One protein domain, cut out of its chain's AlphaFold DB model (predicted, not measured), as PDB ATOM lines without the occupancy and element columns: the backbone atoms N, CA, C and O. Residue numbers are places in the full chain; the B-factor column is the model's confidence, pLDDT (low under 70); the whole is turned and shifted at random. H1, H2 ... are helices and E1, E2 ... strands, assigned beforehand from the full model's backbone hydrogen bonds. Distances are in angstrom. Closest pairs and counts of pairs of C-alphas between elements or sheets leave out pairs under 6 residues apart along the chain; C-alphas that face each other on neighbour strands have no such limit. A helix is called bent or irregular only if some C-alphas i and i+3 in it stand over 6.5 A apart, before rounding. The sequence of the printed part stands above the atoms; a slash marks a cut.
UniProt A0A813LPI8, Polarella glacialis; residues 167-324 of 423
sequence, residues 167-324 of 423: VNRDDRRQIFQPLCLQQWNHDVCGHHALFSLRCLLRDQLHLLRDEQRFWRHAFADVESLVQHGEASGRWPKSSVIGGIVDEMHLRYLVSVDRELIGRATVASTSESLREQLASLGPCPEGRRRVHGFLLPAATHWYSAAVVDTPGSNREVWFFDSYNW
ATOM      1  N   VAL A 167      21.507 -15.545  30.245       96.12
ATOM      2  CA  VAL A 167      20.971 -16.170  31.466       96.12
ATOM      3  C   VAL A 167      19.519 -15.756  31.664       96.12
ATOM      4  O   VAL A 167      18.670 -16.579  31.994       96.12
ATOM      5  N   ASN A 168      19.236 -14.468  31.467       97.81
ATOM      6  CA  ASN A 168      17.910 -13.884  31.618       97.81
ATOM      7  C   ASN A 168      17.743 -12.712  30.634       97.81
ATOM      8  O   ASN A 168      18.717 -12.156  30.118       97.81
ATOM      9  N   ARG A 169      16.495 -12.351  30.352       97.50
ATOM     10  CA  ARG A 169      16.101 -11.251  29.484       97.50
ATOM     11  C   ARG A 169      14.735 -10.718  29.908       97.50
ATOM     12  O   ARG A 169      13.805 -11.491  30.117       97.50
ATOM     13  N   ASP A 170      14.603  -9.398  29.952       97.38
ATOM     14  CA  ASP A 170      13.324  -8.703  30.085       97.38
ATOM     15  C   ASP A 170      13.093  -7.833  28.847       97.38
ATOM     16  O   ASP A 170      13.602  -6.717  28.729       97.38
ATOM     17  N   ASP A 171      12.309  -8.360  27.908       95.81
ATOM     18  CA  ASP A 171      11.984  -7.685  26.650       95.81
ATOM     19  C   ASP A 171      11.207  -6.387  26.829       95.81
ATOM     20  O   ASP A 171      11.331  -5.469  26.019       95.81
ATOM     21  N   ARG A 172      10.391  -6.281  27.878       95.12
ATOM     22  CA  ARG A 172       9.562  -5.088  28.085       95.12
ATOM     23  C   ARG A 172      10.417  -3.908  28.518       95.12
ATOM     24  O   ARG A 172      10.165  -2.787  28.087       95.12
ATOM     25  N   ARG A 173      11.431  -4.179  29.342       95.00
ATOM     26  CA  ARG A 173      12.391  -3.187  29.838       95.00
ATOM     27  C   ARG A 173      13.679  -3.098  29.008       95.00
ATOM     28  O   ARG A 173      14.518  -2.258  29.310       95.00
ATOM     29  N   GLN A 174      13.824  -3.928  27.969       96.69
ATOM     30  CA  GLN A 174      15.034  -4.038  27.137       96.69
ATOM     31  C   GLN A 174      16.296  -4.340  27.966       96.69
ATOM     32  O   GLN A 174      17.364  -3.770  27.734       96.69
ATOM     33  N   ILE A 175      16.166  -5.239  28.950       97.75
ATOM     34  CA  ILE A 175      17.274  -5.688  29.799       97.75
ATOM     35  C   ILE A 175      17.765  -7.045  29.296       97.75
ATOM     36  O   ILE A 175      17.000  -8.008  29.214       97.75
ATOM     37  N   PHE A 176      19.058  -7.137  29.012       97.81
ATOM     38  CA  PHE A 176      19.742  -8.347  28.582       97.81
ATOM     39  C   PHE A 176      20.775  -8.731  29.632       97.81
ATOM     40  O   PHE A 176      21.631  -7.923  29.992       97.81
ATOM     41  N   GLN A 177      20.716  -9.972  30.110       98.31
ATOM     42  CA  GLN A 177      21.686 -10.491  31.062       98.31
ATOM     43  C   GLN A 177      22.469 -11.651  30.441       98.31
ATOM     44  O   GLN A 177      21.953 -12.771  30.366       98.31
ATOM     45  N   PRO A 178      23.703 -11.408  29.968       97.88
ATOM     46  CA  PRO A 178      24.534 -12.451  29.396       97.88
ATOM     47  C   PRO A 178      25.114 -13.379  30.470       97.88
ATOM     48  O   PRO A 178      25.304 -12.998  31.624       97.88
ATOM     49  N   LEU A 179      25.434 -14.601  30.053       97.19
ATOM     50  CA  LEU A 179      26.177 -15.575  30.842       97.19
ATOM     51  C   LEU A 179      27.635 -15.130  30.971       97.19
ATOM     52  O   LEU A 179      28.365 -15.050  29.980       97.19
ATOM     53  N   CYS A 180      28.051 -14.871  32.204       96.94
ATOM     54  CA  CYS A 180      29.392 -14.441  32.568       96.94
ATOM     55  C   CYS A 180      30.227 -15.613  33.096       96.94
ATOM     56  O   CYS A 180      29.706 -16.689  33.404       96.94
ATOM     57  N   LEU A 181      31.536 -15.404  33.227       95.69
ATOM     58  CA  LEU A 181      32.414 -16.302  33.966       95.69
ATOM     59  C   LEU A 181      31.875 -16.482  35.389       95.69
ATOM     60  O   LEU A 181      31.753 -15.504  36.131       95.69
ATOM     61  N   GLN A 182      31.570 -17.732  35.751       94.38
ATOM     62  CA  GLN A 182      31.041 -18.067  37.066       94.38
ATOM     63  C   GLN A 182      32.074 -17.726  38.139       94.38
ATOM     64  O   GLN A 182      33.177 -18.272  38.164       94.38
ATOM     65  N   GLN A 183      31.693 -16.853  39.061       89.00
ATOM     66  CA  GLN A 183      32.502 -16.551  40.223       89.00
ATOM     67  C   GLN A 183      32.467 -17.718  41.210       89.00
ATOM     68  O   GLN A 183      31.408 -18.103  41.708       89.00
ATOM     69  N   TRP A 184      33.646 -18.238  41.544       79.25
ATOM     70  CA  TRP A 184      33.806 -19.297  42.544       79.25
ATOM     71  C   TRP A 184      34.289 -18.778  43.907       79.25
ATOM     72  O   TRP A 184      34.051 -19.433  44.923       79.25
ATOM     73  N   ASN A 185      34.916 -17.595  43.963       79.56
ATOM     74  CA  ASN A 185      35.338 -16.954  45.212       79.56
ATOM     75  C   ASN A 185      34.627 -15.608  45.416       79.56
ATOM     76  O   ASN A 185      34.706 -14.733  44.561       79.56
ATOM     77  N   HIS A 186      33.952 -15.433  46.554       81.12
ATOM     78  CA  HIS A 186      33.273 -14.194  46.957       81.12
ATOM     79  C   HIS A 186      34.157 -12.935  46.912       81.12
ATOM     80  O   HIS A 186      33.659 -11.865  46.558       81.12
ATOM     81  N   ASP A 187      35.456 -13.074  47.171       83.38
ATOM     82  CA  ASP A 187      36.370 -11.938  47.298       83.38
ATOM     83  C   ASP A 187      36.625 -11.198  45.978       83.38
ATOM     84  O   ASP A 187      36.911 -10.008  45.990       83.38
ATOM     85  N   VAL A 188      36.452 -11.851  44.825       90.44
ATOM     86  CA  VAL A 188      36.799 -11.270  43.513       90.44
ATOM     87  C   VAL A 188      35.609 -10.670  42.752       90.44
ATOM     88  O   VAL A 188      35.754 -10.308  41.584       90.44
ATOM     89  N   CYS A 189      34.429 -10.537  43.374       95.25
ATOM     90  CA  CYS A 189      33.221 -10.049  42.682       95.25
ATOM     91  C   CYS A 189      33.405  -8.692  41.995       95.25
ATOM     92  O   CYS A 189      32.972  -8.521  40.857       95.25
ATOM     93  N   GLY A 190      34.099  -7.744  42.628       96.25
ATOM     94  CA  GLY A 190      34.332  -6.439  42.010       96.25
ATOM     95  C   GLY A 190      35.222  -6.508  40.763       96.25
ATOM     96  O   GLY A 190      34.969  -5.790  39.798       96.25
ATOM     97  N   HIS A 191      36.190  -7.431  40.715       96.69
ATOM     98  CA  HIS A 191      36.971  -7.683  39.500       96.69
ATOM     99  C   HIS A 191      36.125  -8.330  38.401       96.69
ATOM    100  O   HIS A 191      36.296  -7.987  37.232       96.69
ATOM    101  N   HIS A 192      35.195  -9.229  38.745       97.62
ATOM    102  CA  HIS A 192      34.264  -9.789  37.760       97.62
ATOM    103  C   HIS A 192      33.365  -8.703  37.166       97.62
ATOM    104  O   HIS A 192      33.243  -8.620  35.945       97.62
ATOM    105  N   ALA A 193      32.781  -7.845  38.006       98.12
ATOM    106  CA  ALA A 193      31.967  -6.720  37.555       98.12
ATOM    107  C   ALA A 193      32.762  -5.799  36.610       98.12
ATOM    108  O   ALA A 193      32.293  -5.452  35.524       98.12
ATOM    109  N   LEU A 194      34.003  -5.466  36.973       98.06
ATOM    110  CA  LEU A 194      34.889  -4.643  36.151       98.06
ATOM    111  C   LEU A 194      35.256  -5.317  34.819       98.06
ATOM    112  O   LEU A 194      35.226  -4.675  33.769       98.06
ATOM    113  N   PHE A 195      35.583  -6.610  34.845       98.00
ATOM    114  CA  PHE A 195      35.923  -7.391  33.658       98.00
ATOM    115  C   PHE A 195      34.751  -7.489  32.678       98.00
ATOM    116  O   PHE A 195      34.923  -7.184  31.498       98.00
ATOM    117  N   SER A 196      33.556  -7.836  33.162       97.94
ATOM    118  CA  SER A 196      32.349  -7.909  32.332       97.94
ATOM    119  C   SER A 196      32.058  -6.576  31.647       97.94
ATOM    120  O   SER A 196      31.766  -6.531  30.447       97.94
ATOM    121  N   LEU A 197      32.232  -5.475  32.382       97.88
ATOM    122  CA  LEU A 197      32.038  -4.143  31.838       97.88
ATOM    123  C   LEU A 197      33.086  -3.779  30.773       97.88
ATOM    124  O   LEU A 197      32.720  -3.253  29.721       97.88
ATOM    125  N   ARG A 198      34.368  -4.110  30.989       97.75
ATOM    126  CA  ARG A 198      35.427  -3.954  29.972       97.75
ATOM    127  C   ARG A 198      35.101  -4.734  28.704       97.75
ATOM    128  O   ARG A 198      35.214  -4.184  27.610       97.75
ATOM    129  N   CYS A 199      34.673  -5.991  28.837       96.62
ATOM    130  CA  CYS A 199      34.287  -6.824  27.701       96.62
ATOM    131  C   CYS A 199      33.200  -6.149  26.867       96.62
ATOM    132  O   CYS A 199      33.355  -6.049  25.655       96.62
ATOM    133  N   LEU A 200      32.142  -5.623  27.484       94.94
ATOM    134  CA  LEU A 200      31.107  -4.914  26.736       94.94
ATOM    135  C   LEU A 200      31.624  -3.609  26.110       94.94
ATOM    136  O   LEU A 200      31.375  -3.358  24.934       94.94
ATOM    137  N   LEU A 201      32.343  -2.775  26.866       95.56
ATOM    138  CA  LEU A 201      32.833  -1.482  26.371       95.56
ATOM    139  C   LEU A 201      33.857  -1.627  25.231       95.56
ATOM    140  O   LEU A 201      34.026  -0.690  24.446       95.56
ATOM    141  N   ARG A 202      34.518  -2.782  25.121       95.25
ATOM    142  CA  ARG A 202      35.396  -3.158  24.001       95.25
ATOM    143  C   ARG A 202      34.694  -3.921  22.884       95.25
ATOM    144  O   ARG A 202      35.359  -4.288  21.921       95.25
ATOM    145  N   ASP A 203      33.401  -4.198  23.023       93.31
ATOM    146  CA  ASP A 203      32.648  -5.018  22.073       93.31
ATOM    147  C   ASP A 203      33.166  -6.470  21.966       93.31
ATOM    148  O   ASP A 203      33.218  -7.107  20.918       93.31
ATOM    149  N   GLN A 204      33.603  -7.002  23.104       94.69
ATOM    150  CA  GLN A 204      34.224  -8.311  23.277       94.69
ATOM    151  C   GLN A 204      33.366  -9.227  24.161       94.69
ATOM    152  O   GLN A 204      33.872  -9.922  25.040       94.69
ATOM    153  N   LEU A 205      32.050  -9.254  23.930       93.00
ATOM    154  CA  LEU A 205      31.115 -10.074  24.718       93.00
ATOM    155  C   LEU A 205      31.418 -11.579  24.664       93.00
ATOM    156  O   LEU A 205      31.137 -12.304  25.613       93.00
ATOM    157  N   HIS A 206      32.063 -12.049  23.595       92.94
ATOM    158  CA  HIS A 206      32.535 -13.431  23.476       92.94
ATOM    159  C   HIS A 206      33.598 -13.810  24.528       92.94
ATOM    160  O   HIS A 206      33.825 -14.994  24.760       92.94
ATOM    161  N   LEU A 207      34.230 -12.829  25.182       95.31
ATOM    162  CA  LEU A 207      35.241 -13.037  26.224       95.31
ATOM    163  C   LEU A 207      34.672 -13.058  27.643       95.31
ATOM    164  O   LEU A 207      35.433 -13.280  28.578       95.31
ATOM    165  N   LEU A 208      33.362 -12.858  27.831       95.31
ATOM    166  CA  LEU A 208      32.748 -12.810  29.167       95.31
ATOM    167  C   LEU A 208      33.005 -14.066  30.006       95.31
ATOM    168  O   LEU A 208      32.902 -14.013  31.228       95.31
ATOM    169  N   ARG A 209      33.323 -15.188  29.353       95.31
ATOM    170  CA  ARG A 209      33.585 -16.496  29.964       95.31
ATOM    171  C   ARG A 209      35.055 -16.925  29.874       95.31
ATOM    172  O   ARG A 209      35.371 -18.048  30.247       95.31
ATOM    173  N   ASP A 210      35.937 -16.066  29.363       93.62
ATOM    174  CA  ASP A 210      37.369 -16.349  29.226       93.62
ATOM    175  C   ASP A 210      38.059 -16.170  30.587       93.62
ATOM    176  O   ASP A 210      38.434 -15.063  30.983       93.62
ATOM    177  N   GLU A 211      38.202 -17.278  31.317       91.38
ATOM    178  CA  GLU A 211      38.825 -17.302  32.642       91.38
ATOM    179  C   GLU A 211      40.276 -16.805  32.617       91.38
ATOM    180  O   GLU A 211      40.704 -16.055  33.497       91.38
ATOM    181  N   GLN A 212      41.038 -17.164  31.583       89.19
ATOM    182  CA  GLN A 212      42.437 -16.767  31.485       89.19
ATOM    183  C   GLN A 212      42.569 -15.247  31.335       89.19
ATOM    184  O   GLN A 212      43.420 -14.625  31.981       89.19
ATOM    185  N   ARG A 213      41.736 -14.627  30.493       93.31
ATOM    186  CA  ARG A 213      41.705 -13.167  30.353       93.31
ATOM    187  C   ARG A 213      41.198 -12.490  31.611       93.31
ATOM    188  O   ARG A 213      41.790 -11.483  31.994       93.31
ATOM    189  N   PHE A 214      40.166 -13.038  32.250       94.50
ATOM    190  CA  PHE A 214      39.681 -12.528  33.527       94.50
ATOM    191  C   PHE A 214      40.822 -12.426  34.544       94.50
ATOM    192  O   PHE A 214      41.085 -11.337  35.050       94.50
ATOM    193  N   TRP A 215      41.570 -13.512  34.771       90.19
ATOM    194  CA  TRP A 215      42.656 -13.512  35.751       90.19
ATOM    195  C   TRP A 215      43.793 -12.562  35.384       90.19
ATOM    196  O   TRP A 215      44.303 -11.865  36.258       90.19
ATOM    197  N   ARG A 216      44.167 -12.458  34.102       90.31
ATOM    198  CA  ARG A 216      45.155 -11.454  33.663       90.31
ATOM    199  C   ARG A 216      44.713 -10.036  34.019       90.31
ATOM    200  O   ARG A 216      45.527  -9.257  34.505       90.31
ATOM    201  N   HIS A 217      43.439  -9.712  33.791       93.69
ATOM    202  CA  HIS A 217      42.875  -8.412  34.141       93.69
ATOM    203  C   HIS A 217      42.817  -8.199  35.657       93.69
ATOM    204  O   HIS A 217      43.297  -7.176  36.132       93.69
ATOM    205  N   ALA A 218      42.313  -9.175  36.414       91.81
ATOM    206  CA  ALA A 218      42.226  -9.090  37.868       91.81
ATOM    207  C   ALA A 218      43.608  -8.904  38.520       91.81
ATOM    208  O   ALA A 218      43.765  -8.067  39.406       91.81
ATOM    209  N   PHE A 219      44.639  -9.617  38.053       88.75
ATOM    210  CA  PHE A 219      46.000  -9.444  38.567       88.75
ATOM    211  C   PHE A 219      46.605  -8.086  38.207       88.75
ATOM    212  O   PHE A 219      47.235  -7.469  39.064       88.75
ATOM    213  N   ALA A 220      46.378  -7.594  36.986       90.25
ATOM    214  CA  ALA A 220      46.807  -6.252  36.598       90.25
ATOM    215  C   ALA A 220      46.105  -5.162  37.431       90.25
ATOM    216  O   ALA A 220      46.732  -4.177  37.822       90.25
ATOM    217  N   ASP A 221      44.821  -5.353  37.752       93.19
ATOM    218  CA  ASP A 221      44.069  -4.452  38.628       93.19
ATOM    219  C   ASP A 221      44.670  -4.423  40.036       93.19
ATOM    220  O   ASP A 221      44.907  -3.346  40.583       93.19
ATOM    221  N   VAL A 222      44.960  -5.591  40.616       89.75
ATOM    222  CA  VAL A 222      45.594  -5.672  41.936       89.75
ATOM    223  C   VAL A 222      46.976  -5.024  41.927       89.75
ATOM    224  O   VAL A 222      47.280  -4.245  42.827       89.75
ATOM    225  N   GLU A 223      47.801  -5.283  40.914       88.44
ATOM    226  CA  GLU A 223      49.116  -4.651  40.795       88.44
ATOM    227  C   GLU A 223      48.998  -3.117  40.759       88.44
ATOM    228  O   GLU A 223      49.689  -2.426  41.510       88.44
ATOM    229  N   SER A 224      48.058  -2.584  39.973       90.88
ATOM    230  CA  SER A 224      47.770  -1.146  39.910       90.88
ATOM    231  C   SER A 224      47.329  -0.576  41.264       90.88
ATOM    232  O   SER A 224      47.783   0.497  41.675       90.88
ATOM    233  N   LEU A 225      46.479  -1.304  41.998       90.50
ATOM    234  CA  LEU A 225      46.028  -0.909  43.333       90.50
ATOM    235  C   LEU A 225      47.165  -0.927  44.362       90.50
ATOM    236  O   LEU A 225      47.268  -0.001  45.167       90.50
ATOM    237  N   VAL A 226      48.035  -1.942  44.331       86.00
ATOM    238  CA  VAL A 226      49.209  -2.032  45.213       86.00
ATOM    239  C   VAL A 226      50.155  -0.865  44.946       86.00
ATOM    240  O   VAL A 226      50.507  -0.152  45.885       86.00
ATOM    241  N   GLN A 227      50.505  -0.620  43.680       87.06
ATOM    242  CA  GLN A 227      51.378   0.492  43.293       87.06
ATOM    243  C   GLN A 227      50.797   1.842  43.742       87.06
ATOM    244  O   GLN A 227      51.520   2.684  44.282       87.06
ATOM    245  N   HIS A 228      49.483   2.049  43.590       88.12
ATOM    246  CA  HIS A 228      48.823   3.261  44.080       88.12
ATOM    247  C   HIS A 228      48.836   3.373  45.604       88.12
ATOM    248  O   HIS A 228      49.111   4.449  46.140       88.12
ATOM    249  N   GLY A 229      48.525   2.285  46.309       86.19
ATOM    250  CA  GLY A 229      48.523   2.239  47.769       86.19
ATOM    251  C   GLY A 229      49.896   2.583  48.345       86.19
ATOM    252  O   GLY A 229      49.988   3.397  49.264       86.19
ATOM    253  N   GLU A 230      50.961   2.046  47.743       82.19
ATOM    254  CA  GLU A 230      52.351   2.354  48.088       82.19
ATOM    255  C   GLU A 230      52.716   3.815  47.811       82.19
ATOM    256  O   GLU A 230      53.263   4.486  48.685       82.19
ATOM    257  N   ALA A 231      52.392   4.325  46.619       84.50
ATOM    258  CA  ALA A 231      52.753   5.682  46.220       84.50
ATOM    259  C   ALA A 231      51.984   6.761  46.997       84.50
ATOM    260  O   ALA A 231      52.526   7.820  47.308       84.50
ATOM    261  N   SER A 232      50.708   6.513  47.296       85.56
ATOM    262  CA  SER A 232      49.826   7.486  47.946       85.56
ATOM    263  C   SER A 232      49.834   7.399  49.472       85.56
ATOM    264  O   SER A 232      49.372   8.331  50.133       85.56
ATOM    265  N   GLY A 233      50.281   6.271  50.038       81.56
ATOM    266  CA  GLY A 233      50.145   5.955  51.461       81.56
ATOM    267  C   GLY A 233      48.691   5.831  51.934       81.56
ATOM    268  O   GLY A 233      48.448   5.751  53.137       81.56
ATOM    269  N   ARG A 234      47.711   5.846  51.017       75.25
ATOM    270  CA  ARG A 234      46.281   5.845  51.358       75.25
ATOM    271  C   ARG A 234      45.784   4.480  51.804       75.25
ATOM    272  O   ARG A 234      44.819   4.422  52.562       75.25
ATOM    273  N   TRP A 235      46.415   3.401  51.340       73.69
ATOM    274  CA  TRP A 235      45.933   2.040  51.559       73.69
ATOM    275  C   TRP A 235      47.008   1.167  52.207       73.69
ATOM    276  O   TRP A 235      48.128   1.086  51.697       73.69
ATOM    277  N   PRO A 236      46.691   0.466  53.308       63.78
ATOM    278  CA  PRO A 236      47.541  -0.606  53.801       63.78
ATOM    279  C   PRO A 236      47.695  -1.684  52.720       63.78
ATOM    280  O   PRO A 236      46.697  -2.108  52.142       63.78
ATOM    281  N   LYS A 237      48.914  -2.198  52.488       59.34
ATOM    282  CA  LYS A 237      49.148  -3.311  51.539       59.34
ATOM    283  C   LYS A 237      48.209  -4.497  51.788       59.34
ATOM    284  O   LYS A 237      47.704  -5.098  50.849       59.34
ATOM    285  N   SER A 238      47.921  -4.792  53.058       56.69
ATOM    286  CA  SER A 238      46.993  -5.851  53.477       56.69
ATOM    287  C   SER A 238      45.578  -5.705  52.919       56.69
ATOM    288  O   SER A 238      44.890  -6.709  52.779       56.69
ATOM    289  N   SER A 239      45.141  -4.484  52.603       61.81
ATOM    290  CA  SER A 239      43.797  -4.212  52.087       61.81
ATOM    291  C   SER A 239      43.620  -4.615  50.621       61.81
ATOM    292  O   SER A 239      42.486  -4.731  50.176       61.81
ATOM    293  N   VAL A 240      44.713  -4.850  49.886       67.12
ATOM    294  CA  VAL A 240      44.683  -5.195  48.452       67.12
ATOM    295  C   VAL A 240      44.940  -6.695  48.212       67.12
ATOM    296  O   VAL A 240      44.508  -7.260  47.213       67.12
ATOM    297  N   ILE A 241      45.598  -7.382  49.154       59.75
ATOM    298  CA  ILE A 241      46.080  -8.770  48.989       59.75
ATOM    299  C   ILE A 241      44.944  -9.808  48.918       59.75
ATOM    300  O   ILE A 241      45.127 -10.875  48.340       59.75
ATOM    301  N   GLY A 242      43.759  -9.519  49.465       66.06
ATOM    302  CA  GLY A 242      42.632 -10.461  49.460       66.06
ATOM    303  C   GLY A 242      41.905 -10.597  48.117       66.06
ATOM    304  O   GLY A 242      40.961 -11.369  48.034       66.06
ATOM    305  N   GLY A 243      42.268  -9.811  47.095       75.69
ATOM    306  CA  GLY A 243      41.478  -9.691  45.860       75.69
ATOM    307  C   GLY A 243      40.145  -8.951  46.045       75.69
ATOM    308  O   GLY A 243      39.424  -8.739  45.074       75.69
ATOM    309  N   ILE A 244      39.834  -8.533  47.278       84.88
ATOM    310  CA  ILE A 244      38.661  -7.731  47.613       84.88
ATOM    311  C   ILE A 244      38.895  -6.299  47.147       84.88
ATOM    312  O   ILE A 244      39.795  -5.607  47.626       84.88
ATOM    313  N   VAL A 245      38.026  -5.831  46.258       90.19
ATOM    314  CA  VAL A 245      37.963  -4.426  45.856       90.19
ATOM    315  C   VAL A 245      36.701  -3.784  46.414       90.19
ATOM    316  O   VAL A 245      35.598  -4.316  46.289       90.19
ATOM    317  N   ASP A 246      36.879  -2.641  47.070       91.44
ATOM    318  CA  ASP A 246      35.783  -1.818  47.555       91.44
ATOM    319  C   ASP A 246      35.466  -0.708  46.541       91.44
ATOM    320  O   ASP A 246      36.035  -0.632  45.447       91.44
ATOM    321  N   GLU A 247      34.542   0.173  46.911       93.88
ATOM    322  CA  GLU A 247      34.126   1.286  46.064       93.88
ATOM    323  C   GLU A 247      35.292   2.218  45.701       93.88
ATOM    324  O   GLU A 247      35.373   2.706  44.571       93.88
ATOM    325  N   MET A 248      36.214   2.457  46.635       92.38
ATOM    326  CA  MET A 248      37.349   3.351  46.421       92.38
ATOM    327  C   MET A 248      38.372   2.722  45.479       92.38
ATOM    328  O   MET A 248      38.881   3.412  44.591       92.38
ATOM    329  N   HIS A 249      38.626   1.419  45.624       94.44
ATOM    330  CA  HIS A 249      39.450   0.647  44.699       94.44
ATOM    331  C   HIS A 249      38.864   0.685  43.279       94.44
ATOM    332  O   HIS A 249      39.573   1.027  42.331       94.44
ATOM    333  N   LEU A 250      37.563   0.420  43.119       97.12
ATOM    334  CA  LEU A 250      36.909   0.431  41.806       97.12
ATOM    335  C   LEU A 250      36.881   1.823  41.168       97.12
ATOM    336  O   LEU A 250      37.151   1.949  39.975       97.12
ATOM    337  N   ARG A 251      36.628   2.885  41.944       96.75
ATOM    338  CA  ARG A 251      36.720   4.268  41.444       96.75
ATOM    339  C   ARG A 251      38.117   4.597  40.935       96.75
ATOM    340  O   ARG A 251      38.245   5.205  39.873       96.75
ATOM    341  N   TYR A 252      39.152   4.193  41.671       96.00
ATOM    342  CA  TYR A 252      40.528   4.381  41.227       96.00
ATOM    343  C   TYR A 252      40.787   3.636  39.916       96.00
ATOM    344  O   TYR A 252      41.226   4.267  38.956       96.00
ATOM    345  N   LEU A 253      40.443   2.345  39.841       97.31
ATOM    346  CA  LEU A 253      40.627   1.534  38.634       97.31
ATOM    347  C   LEU A 253      39.918   2.144  37.419       97.31
ATOM    348  O   LEU A 253      40.537   2.297  36.370       97.31
ATOM    349  N   VAL A 254      38.667   2.591  37.573       98.06
ATOM    350  CA  VAL A 254      37.925   3.305  36.518       98.06
ATOM    351  C   VAL A 254      38.629   4.602  36.097       98.06
ATOM    352  O   VAL A 254      38.631   4.942  34.918       98.06
ATOM    353  N   SER A 255      39.237   5.330  37.038       97.12
ATOM    354  CA  SER A 255      39.900   6.610  36.753       97.12
ATOM    355  C   SER A 255      41.245   6.483  36.029       97.12
ATOM    356  O   SER A 255      41.664   7.436  35.374       97.12
ATOM    357  N   VAL A 256      41.927   5.338  36.147       96.62
ATOM    358  CA  VAL A 256      43.253   5.115  35.540       96.62
ATOM    359  C   VAL A 256      43.214   4.201  34.320       96.62
ATOM    360  O   VAL A 256      44.129   4.240  33.495       96.62
ATOM    361  N   ASP A 257      42.166   3.394  34.172       96.81
ATOM    362  CA  ASP A 257      41.969   2.555  33.000       96.81
ATOM    363  C   ASP A 257      41.484   3.406  31.817       96.81
ATOM    364  O   ASP A 257      40.387   3.969  31.826       96.81
ATOM    365  N   ARG A 258      42.313   3.482  30.770       95.06
ATOM    366  CA  ARG A 258      42.066   4.295  29.565       95.06
ATOM    367  C   ARG A 258      40.767   3.958  28.846       95.06
ATOM    368  O   ARG A 258      40.278   4.770  28.068       95.06
ATOM    369  N   GLU A 259      40.231   2.770  29.056       93.31
ATOM    370  CA  GLU A 259      39.023   2.325  28.372       93.31
ATOM    371  C   GLU A 259      37.760   2.539  29.191       93.31
ATOM    372  O   GLU A 259      36.662   2.523  28.631       93.31
ATOM    373  N   LEU A 260      37.922   2.731  30.499       97.12
ATOM    374  CA  LEU A 260      36.838   2.989  31.434       97.12
ATOM    375  C   LEU A 260      36.703   4.480  31.737       97.12
ATOM    376  O   LEU A 260      35.590   4.949  31.976       97.12
ATOM    377  N   ILE A 261      37.799   5.241  31.689       96.94
ATOM    378  CA  ILE A 261      37.792   6.671  31.990       96.94
ATOM    379  C   ILE A 261      36.800   7.418  31.086       96.94
ATOM    380  O   ILE A 261      36.857   7.360  29.858       96.94
ATOM    381  N   GLY A 262      35.829   8.089  31.711       96.12
ATOM    382  CA  GLY A 262      34.750   8.802  31.014       96.12
ATOM    383  C   GLY A 262      33.709   7.909  30.323       96.12
ATOM    384  O   GLY A 262      32.782   8.439  29.717       96.12
ATOM    385  N   ARG A 263      33.842   6.580  30.404       97.44
ATOM    386  CA  ARG A 263      32.924   5.586  29.815       97.44
ATOM    387  C   ARG A 263      32.264   4.686  30.851       97.44
ATOM    388  O   ARG A 263      31.341   3.949  30.518       97.44
ATOM    389  N   ALA A 264      32.755   4.713  32.081       98.38
ATOM    390  CA  ALA A 264      32.214   3.989  33.208       98.38
ATOM    391  C   ALA A 264      32.253   4.855  34.467       98.38
ATOM    392  O   ALA A 264      33.108   5.732  34.612       98.38
ATOM    393  N   THR A 265      31.343   4.583  35.393       98.25
ATOM    394  CA  THR A 265      31.298   5.210  36.715       98.25
ATOM    395  C   THR A 265      30.912   4.192  37.788       98.25
ATOM    396  O   THR A 265      30.425   3.101  37.496       98.25
ATOM    397  N   VAL A 266      31.154   4.537  39.054       98.31
ATOM    398  CA  VAL A 266      30.684   3.755  40.206       98.31
ATOM    399  C   VAL A 266      29.485   4.480  40.807       98.31
ATOM    400  O   VAL A 266      29.616   5.639  41.213       98.31
ATOM    401  N   ALA A 267      28.328   3.825  40.852       97.81
ATOM    402  CA  ALA A 267      27.096   4.399  41.383       97.81
ATOM    403  C   ALA A 267      26.752   3.753  42.726       97.81
ATOM    404  O   ALA A 267      26.265   2.631  42.771       97.81
ATOM    405  N   SER A 268      27.027   4.464  43.821       94.56
ATOM    406  CA  SER A 268      26.930   3.926  45.186       94.56
ATOM    407  C   SER A 268      25.503   3.607  45.639       94.56
ATOM    408  O   SER A 268      25.312   2.771  46.516       94.56
ATOM    409  N   THR A 269      24.509   4.297  45.076       96.88
ATOM    410  CA  THR A 269      23.081   4.137  45.389       96.88
ATOM    411  C   THR A 269      22.242   4.330  44.125       96.88
ATOM    412  O   THR A 269      22.754   4.803  43.103       96.88
ATOM    413  N   SER A 270      20.955   3.982  44.178       97.00
ATOM    414  CA  SER A 270      20.016   4.201  43.071       97.00
ATOM    415  C   SER A 270      19.839   5.695  42.758       97.00
ATOM    416  O   SER A 270      19.730   6.072  41.592       97.00
ATOM    417  N   GLU A 271      19.914   6.572  43.763       97.38
ATOM    418  CA  GLU A 271      19.915   8.026  43.574       97.38
ATOM    419  C   GLU A 271      21.177   8.497  42.850       97.38
ATOM    420  O   GLU A 271      21.077   9.227  41.865       97.38
ATOM    421  N   SER A 272      22.357   8.025  43.274       97.38
ATOM    422  CA  SER A 272      23.616   8.351  42.592       97.38
ATOM    423  C   SER A 272      23.612   7.855  41.144       97.38
ATOM    424  O   SER A 272      24.077   8.557  40.248       97.38
ATOM    425  N   LEU A 273      23.041   6.674  40.888       98.00
ATOM    426  CA  LEU A 273      22.871   6.151  39.535       98.00
ATOM    427  C   LEU A 273      21.972   7.061  38.690       98.00
ATOM    428  O   LEU A 273      22.320   7.380  37.554       98.00
ATOM    429  N   ARG A 274      20.846   7.517  39.250       97.38
ATOM    430  CA  ARG A 274      19.911   8.422  38.570       97.38
ATOM    431  C   ARG A 274      20.572   9.755  38.215       97.38
ATOM    432  O   ARG A 274      20.445  10.212  37.080       97.38
ATOM    433  N   GLU A 275      21.312  10.355  39.145       96.81
ATOM    434  CA  GLU A 275      22.070  11.592  38.908       96.81
ATOM    435  C   GLU A 275      23.111  11.418  37.794       96.81
ATOM    436  O   GLU A 275      23.211  12.245  36.884       96.81
ATOM    437  N   GLN A 276      23.859  10.310  37.824       96.62
ATOM    438  CA  GLN A 276      24.864  10.005  36.810       96.62
ATOM    439  C   GLN A 276      24.228   9.772  35.433       96.62
ATOM    440  O   GLN A 276      24.718  10.321  34.448       96.62
ATOM    441  N   LEU A 277      23.112   9.040  35.348       95.44
ATOM    442  CA  LEU A 277      22.360   8.852  34.101       95.44
ATOM    443  C   LEU A 277      21.848  10.173  33.528       95.44
ATOM    444  O   LEU A 277      21.974  10.401  32.325       95.44
ATOM    445  N   ALA A 278      21.316  11.061  34.374       94.00
ATOM    446  CA  ALA A 278      20.877  12.387  33.950       94.00
ATOM    447  C   ALA A 278      22.048  13.223  33.402       94.00
ATOM    448  O   ALA A 278      21.897  13.930  32.404       94.00
ATOM    449  N   SER A 279      23.237  13.095  34.002       94.69
ATOM    450  CA  SER A 279      24.443  13.814  33.572       94.69
ATOM    451  C   SER A 279      24.985  13.379  32.204       94.69
ATOM    452  O   SER A 279      25.703  14.151  31.568       94.69
ATOM    453  N   LEU A 280      24.616  12.186  31.708       91.94
ATOM    454  CA  LEU A 280      25.024  11.734  30.373       91.94
ATOM    455  C   LEU A 280      24.426  12.612  29.262       91.94
ATOM    456  O   LEU A 280      24.995  12.683  28.173       91.94
ATOM    457  N   GLY A 281      23.299  13.287  29.519       88.31
ATOM    458  CA  GLY A 281      22.593  14.121  28.544       88.31
ATOM    459  C   GLY A 281      21.919  13.314  27.421       88.31
ATOM    460  O   GLY A 281      21.843  12.082  27.497       88.31
ATOM    461  N   PRO A 282      21.422  13.960  26.353       85.75
ATOM    462  CA  PRO A 282      20.837  13.267  25.205       85.75
ATOM    463  C   PRO A 282      21.897  12.526  24.377       85.75
ATOM    464  O   PRO A 282      23.065  12.919  24.333       85.75
ATOM    465  N   CYS A 283      21.490  11.444  23.707       85.38
ATOM    466  CA  CYS A 283      22.370  10.711  22.801       85.38
ATOM    467  C   CYS A 283      22.724  11.599  21.586       85.38
ATOM    468  O   CYS A 283      21.806  12.154  20.976       85.38
ATOM    469  N   PRO A 284      24.011  11.769  21.224       83.69
ATOM    470  CA  PRO A 284      24.398  12.576  20.069       83.69
ATOM    471  C   PRO A 284      23.781  12.046  18.768       83.69
ATOM    472  O   PRO A 284      23.727  10.833  18.552       83.69
ATOM    473  N   GLU A 285      23.368  12.944  17.871       84.75
ATOM    474  CA  GLU A 285      22.795  12.548  16.580       84.75
ATOM    475  C   GLU A 285      23.740  11.613  15.806       84.75
ATOM    476  O   GLU A 285      24.931  11.881  15.632       84.75
ATOM    477  N   GLY A 286      23.195  10.480  15.353       82.69
ATOM    478  CA  GLY A 286      23.904   9.519  14.510       82.69
ATOM    479  C   GLY A 286      24.970   8.669  15.210       82.69
ATOM    480  O   GLY A 286      25.681   7.938  14.521       82.69
ATOM    481  N   ARG A 287      25.103   8.719  16.543       87.44
ATOM    482  CA  ARG A 287      26.074   7.888  17.276       87.44
ATOM    483  C   ARG A 287      25.405   7.063  18.366       87.44
ATOM    484  O   ARG A 287      24.544   7.545  19.084       87.44
ATOM    485  N   ARG A 288      25.839   5.808  18.502       89.81
ATOM    486  CA  ARG A 288      25.520   4.960  19.656       89.81
ATOM    487  C   ARG A 288      26.337   5.451  20.849       89.81
ATOM    488  O   ARG A 288      27.555   5.593  20.731       89.81
ATOM    489  N   ARG A 289      25.690   5.673  21.991       92.75
ATOM    490  CA  ARG A 289      26.371   5.944  23.261       92.75
ATOM    491  C   ARG A 289      26.313   4.700  24.134       92.75
ATOM    492  O   ARG A 289      25.265   4.075  24.243       92.75
ATOM    493  N   VAL A 290      27.437   4.359  24.756       95.62
ATOM    494  CA  VAL A 290      27.518   3.272  25.734       95.62
ATOM    495  C   VAL A 290      28.193   3.807  26.984       95.62
ATOM    496  O   VAL A 290      29.305   4.332  26.885       95.62
ATOM    497  N   HIS A 291      27.531   3.674  28.132       97.75
ATOM    498  CA  HIS A 291      28.089   4.045  29.432       97.75
ATOM    499  C   HIS A 291      27.896   2.924  30.447       97.75
ATOM    500  O   HIS A 291      26.816   2.346  30.550       97.75
ATOM    501  N   GLY A 292      28.962   2.618  31.175       98.38
ATOM    502  CA  GLY A 292      29.031   1.567  32.175       98.38
ATOM    503  C   GLY A 292      28.814   2.047  33.604       98.38
ATOM    504  O   GLY A 292      29.206   3.150  33.971       98.38
ATOM    505  N   PHE A 293      28.270   1.175  34.438       98.62
ATOM    506  CA  PHE A 293      28.058   1.404  35.858       98.62
ATOM    507  C   PHE A 293      28.530   0.192  36.653       98.62
ATOM    508  O   PHE A 293      28.173  -0.943  36.341       98.62
ATOM    509  N   LEU A 294      29.315   0.440  37.695       98.62
ATOM    510  CA  LEU A 294      29.610  -0.528  38.748       98.62
ATOM    511  C   LEU A 294      28.668  -0.253  39.915       98.62
ATOM    512  O   LEU A 294      28.571   0.887  40.378       98.62
ATOM    513  N   LEU A 295      27.968  -1.295  40.349       98.31
ATOM    514  CA  LEU A 295      26.825  -1.206  41.248       98.31
ATOM    515  C   LEU A 295      27.122  -2.035  42.510       98.31
ATOM    516  O   LEU A 295      27.137  -3.269  42.431       98.31
ATOM    517  N   PRO A 296      27.408  -1.396  43.657       97.06
ATOM    518  CA  PRO A 296      27.654  -2.107  44.900       97.06
ATOM    519  C   PRO A 296      26.365  -2.691  45.465       97.06
ATOM    520  O   PRO A 296      25.288  -2.106  45.361       97.06
ATOM    521  N   ALA A 297      26.511  -3.815  46.153       95.44
ATOM    522  CA  ALA A 297      25.526  -4.362  47.067       95.44
ATOM    523  C   ALA A 297      26.206  -4.721  48.399       95.44
ATOM    524  O   ALA A 297      27.421  -4.576  48.555       95.44
ATOM    525  N   ALA A 298      25.441  -5.178  49.388       92.25
ATOM    526  CA  ALA A 298      25.972  -5.507  50.706       92.25
ATOM    527  C   ALA A 298      26.936  -6.705  50.669       92.25
ATOM    528  O   ALA A 298      27.867  -6.763  51.476       92.25
ATOM    529  N   THR A 299      26.725  -7.670  49.763       92.19
ATOM    530  CA  THR A 299      27.598  -8.858  49.651       92.19
ATOM    531  C   THR A 299      28.181  -9.114  48.264       92.19
ATOM    532  O   THR A 299      28.857 -10.125  48.075       92.19
ATOM    533  N   HIS A 300      27.932  -8.232  47.297       95.38
ATOM    534  CA  HIS A 300      28.306  -8.463  45.905       95.38
ATOM    535  C   HIS A 300      28.541  -7.163  45.126       95.38
ATOM    536  O   HIS A 300      28.142  -6.087  45.563       95.38
ATOM    537  N   TRP A 301      29.159  -7.285  43.952       97.62
ATOM    538  CA  TRP A 301      29.298  -6.212  42.973       97.62
ATOM    539  C   TRP A 301      28.653  -6.631  41.661       97.62
ATOM    540  O   TRP A 301      29.018  -7.657  41.096       97.62
ATOM    541  N   TYR A 302      27.752  -5.800  41.154       98.25
ATOM    542  CA  TYR A 302      27.166  -5.960  39.829       98.25
ATOM    543  C   TYR A 302      27.790  -4.956  38.865       98.25
ATOM    544  O   TYR A 302      28.372  -3.941  39.266       98.25
ATOM    545  N   SER A 303      27.640  -5.210  37.570       98.50
ATOM    546  CA  SER A 303      27.862  -4.168  36.572       98.50
ATOM    547  C   SER A 303      26.672  -4.076  35.641       98.50
ATOM    548  O   SER A 303      25.967  -5.053  35.399       98.50
ATOM    549  N   ALA A 304      26.443  -2.883  35.126       98.50
ATOM    550  CA  ALA A 304      25.451  -2.643  34.105       98.50
ATOM    551  C   ALA A 304      26.030  -1.709  33.057       98.50
ATOM    552  O   ALA A 304      26.950  -0.942  33.328       98.50
ATOM    553  N   ALA A 305      25.470  -1.726  31.864       97.94
ATOM    554  CA  ALA A 305      25.762  -0.717  30.875       97.94
ATOM    555  C   ALA A 305      24.508  -0.328  30.125       97.94
ATOM    556  O   ALA A 305      23.700  -1.170  29.735       97.94
ATOM    557  N   VAL A 306      24.394   0.971  29.905       97.00
ATOM    558  CA  VAL A 306      23.311   1.575  29.154       97.00
ATOM    559  C   VAL A 306      23.808   1.851  27.752       97.00
ATOM    560  O   VAL A 306      24.828   2.515  27.555       97.00
ATOM    561  N   VAL A 307      23.078   1.321  26.782       95.31
ATOM    562  CA  VAL A 307      23.298   1.537  25.363       95.31
ATOM    563  C   VAL A 307      22.154   2.400  24.853       95.31
ATOM    564  O   VAL A 307      21.031   1.926  24.706       95.31
ATOM    565  N   ASP A 308      22.443   3.659  24.550       92.69
ATOM    566  CA  ASP A 308      21.480   4.556  23.921       92.69
ATOM    567  C   ASP A 308      21.722   4.580  22.405       92.69
ATOM    568  O   ASP A 308      22.826   4.887  21.935       92.69
ATOM    569  N   THR A 309      20.684   4.275  21.627       88.38
ATOM    570  CA  THR A 309      20.712   4.357  20.159       88.38
ATOM    571  C   THR A 309      19.921   5.568  19.645       88.38
ATOM    572  O   THR A 309      18.957   5.998  20.292       88.38
ATOM    573  N   PRO A 310      20.297   6.147  18.485       83.62
ATOM    574  CA  PRO A 310      19.499   7.192  17.847       83.62
ATOM    575  C   PRO A 310      18.066   6.698  17.597       83.62
ATOM    576  O   PRO A 310      17.878   5.627  17.027       83.62
ATOM    577  N   GLY A 311      17.056   7.468  18.013       79.19
ATOM    578  CA  GLY A 311      15.645   7.076  17.867       79.19
ATOM    579  C   GLY A 311      14.960   6.567  19.142       79.19
ATOM    580  O   GLY A 311      13.792   6.196  19.077       79.19
ATOM    581  N   SER A 312      15.619   6.667  20.304       67.19
ATOM    582  CA  SER A 312      15.059   6.467  21.663       67.19
ATOM    583  C   SER A 312      15.019   5.031  22.194       67.19
ATOM    584  O   SER A 312      14.425   4.798  23.248       67.19
ATOM    585  N   ASN A 313      15.665   4.070  21.530       85.00
ATOM    586  CA  ASN A 313      15.787   2.726  22.090       85.00
ATOM    587  C   ASN A 313      17.004   2.673  23.017       85.00
ATOM    588  O   ASN A 313      18.154   2.748  22.569       85.00
ATOM    589  N   ARG A 314      16.715   2.577  24.316       92.44
ATOM    590  CA  ARG A 314      17.685   2.276  25.362       92.44
ATOM    591  C   ARG A 314      17.692   0.775  25.610       92.44
ATOM    592  O   ARG A 314      16.644   0.197  25.879       92.44
ATOM    593  N   GLU A 315      18.873   0.181  25.569       95.62
ATOM    594  CA  GLU A 315      19.106  -1.198  25.988       95.62
ATOM    595  C   GLU A 315      19.972  -1.201  27.248       95.62
ATOM    596  O   GLU A 315      20.885  -0.381  27.393       95.62
ATOM    597  N   VAL A 316      19.708  -2.143  28.147       97.69
ATOM    598  CA  VAL A 316      20.481  -2.336  29.373       97.69
ATOM    599  C   VAL A 316      21.136  -3.706  29.326       97.69
ATOM    600  O   VAL A 316      20.460  -4.723  29.205       97.69
ATOM    601  N   TRP A 317      22.456  -3.741  29.460       98.25
ATOM    602  CA  TRP A 317      23.225  -4.970  29.627       98.25
ATOM    603  C   TRP A 317      23.593  -5.107  31.098       98.25
ATOM    604  O   TRP A 317      24.364  -4.295  31.600       98.25
ATOM    605  N   PHE A 318      23.017  -6.085  31.793       98.44
ATOM    606  CA  PHE A 318      23.221  -6.300  33.226       98.44
ATOM    607  C   PHE A 318      24.054  -7.557  33.460       98.44
ATOM    608  O   PHE A 318      23.756  -8.602  32.893       98.44
ATOM    609  N   PHE A 319      25.086  -7.480  34.293       98.38
ATOM    610  CA  PHE A 319      26.023  -8.573  34.528       98.38
ATOM    611  C   PHE A 319      26.047  -8.946  36.010       98.38
ATOM    612  O   PHE A 319      26.259  -8.098  36.880       98.38
ATOM    613  N   ASP A 320      25.900 -10.242  36.262       97.81
ATOM    614  CA  ASP A 320      26.033 -10.883  37.568       97.81
ATOM    615  C   ASP A 320      26.949 -12.095  37.403       97.81
ATOM    616  O   ASP A 320      26.670 -12.987  36.599       97.81
ATOM    617  N   SER A 321      28.050 -12.129  38.146       96.12
ATOM    618  CA  SER A 321      29.036 -13.205  38.057       96.12
ATOM    619  C   SER A 321      28.595 -14.487  38.758       96.12
ATOM    620  O   SER A 321      29.204 -15.536  38.545       96.12
ATOM    621  N   TYR A 322      27.521 -14.443  39.548       95.12
ATOM    622  CA  TYR A 322      26.851 -15.658  40.003       95.12
ATOM    623  C   TYR A 322      25.858 -16.224  38.984       95.12
ATOM    624  O   TYR A 322      25.411 -17.357  39.169       95.12
ATOM    625  N   ASN A 323      25.565 -15.484  37.909       96.56
ATOM    626  CA  ASN A 323      24.636 -15.865  36.850       96.56
ATOM    627  C   ASN A 323      23.222 -16.205  37.365       96.56
ATOM    628  O   ASN A 323      22.562 -17.105  36.843       96.56
ATOM    629  N   TRP A 324      22.730 -15.480  38.372       96.19
ATOM    630  CA  TRP A 324      21.332 -15.560  38.790       96.19
ATOM    631  C   TRP A 324      20.429 -14.870  37.785       96.19
ATOM    632  O   TRP A 324      20.787 -13.842  37.231       96.19
TER     633      TRP A 324
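This is residues 167 to 324 of the 423 residues of a protein of Polarella glacialis (UniProt A0A813LPI8). A twisted sheet of six strands is covered on one face by H1 and H3, with H4 over the opposite face near the E3 edge. The longest helix, H2, is not on the sheet; it crosses H1 and H3 on their side away from the sheet, and H1 is packed between H2 and the sheet. The printed part has 158 residues with four named helices and six named strands, in the order E1 E2 H1 H2 H3 E3 H4 E4 E5 E6. The mixed sheet has the order E1, E2, E6, E5, E4, E3, and the class is mixed, helices and strands. The whole is compact, with a radius of gyration of the C-alphas of 15.7 A, and elongated in outline, spanning 48 by 30 by 27 A.

E1, residues 167 to 170, begins with C-alpha 167 at (20.971, -16.170, 31.466). A tight link leads to E2, residues 175 to 178. H1, residues 186 to 201, is 24.2 A long and irregular, with C-alphas 187 and 190 standing 7.9 A apart. H2, residues 211 to 232, is 31.1 A long and ends with C-alpha 232 at (49.826, 7.486, 47.946). H3 holds residues 247 to 256, E3 residues 264 to 266 and H4 residues 270 to 279. E4, residues 289 to 296, is 23.1 A long, and E5, residues 301 to 308, is 23.2 A long. E6, residues 314 to 319, is 16.5 A long and ends with C-alpha 319 at (26.023, -8.573, 34.528).

E1 and E3 are the edge strands of the sheet. E1 and E2 form an antiparallel hairpin, with N 170 and O 175 at 2.9 A. E2 and E6 are parallel, with N 176 and O 316 at 2.8 A. E4, E5 and E6 form a meander, each strand the antiparallel neighbour of the one before; N 293 and O 304 are 2.7 A apart, and N 305 and O 317 are 2.8 A apart. E3 and E4 are parallel, with N 265 and O 292 at 2.9 A. E3, H4 and E4 form a strand-helix-strand unit, two parallel neighbour strands with a helix between, and its crossover is right-handed. H1 is on the sheet at a height of 7.9 A, over E5 and only just over E6, with 3 of its C-alphas falling on E6. It runs along the strands, at 1 degrees to E5 on the local plane; their closest C-alphas, those of Ala 193 and Ser 303, are 4.9 A apart. H3 is on the same face at a height of 8.7 A, over E3 and, with 3 C-alphas, only just over E4. H4 is on the opposite face at a height of 9.7 A, over E4 and, with 3 C-alphas, only just over E3. H1 and H2 touch about perpendicular, at 74 degrees, with the closest C-alphas, those of His 191 and Ala 218, 5.7 A apart. H2 and H3 touch about perpendicular, at 85 degrees, with the closest C-alphas, those of Leu 225 and His 249, 6.9 A apart. H1 and H3 are close but not clearly touching, the C-alphas of Gly 190 and Leu 250 being closest at 7.3 A. Every O i to N i+4 pair is within hydrogen-bond range in H2, H3 and H4, and 10 of 12 are in H1.

The two C-alphas farthest apart, those of Ser 238 and Gly 311, are 49.2 A from each other, while the first and last printed C-alphas, those of Val 167 and Trp 324, are 7.4 A apart. The printed part has no cut. The one long link, from H2 to H3, has 14 residues, 233 to 246. The mean pLDDT of the printed part is 91.7; residues 236 to 242 and residue 312 are under 70.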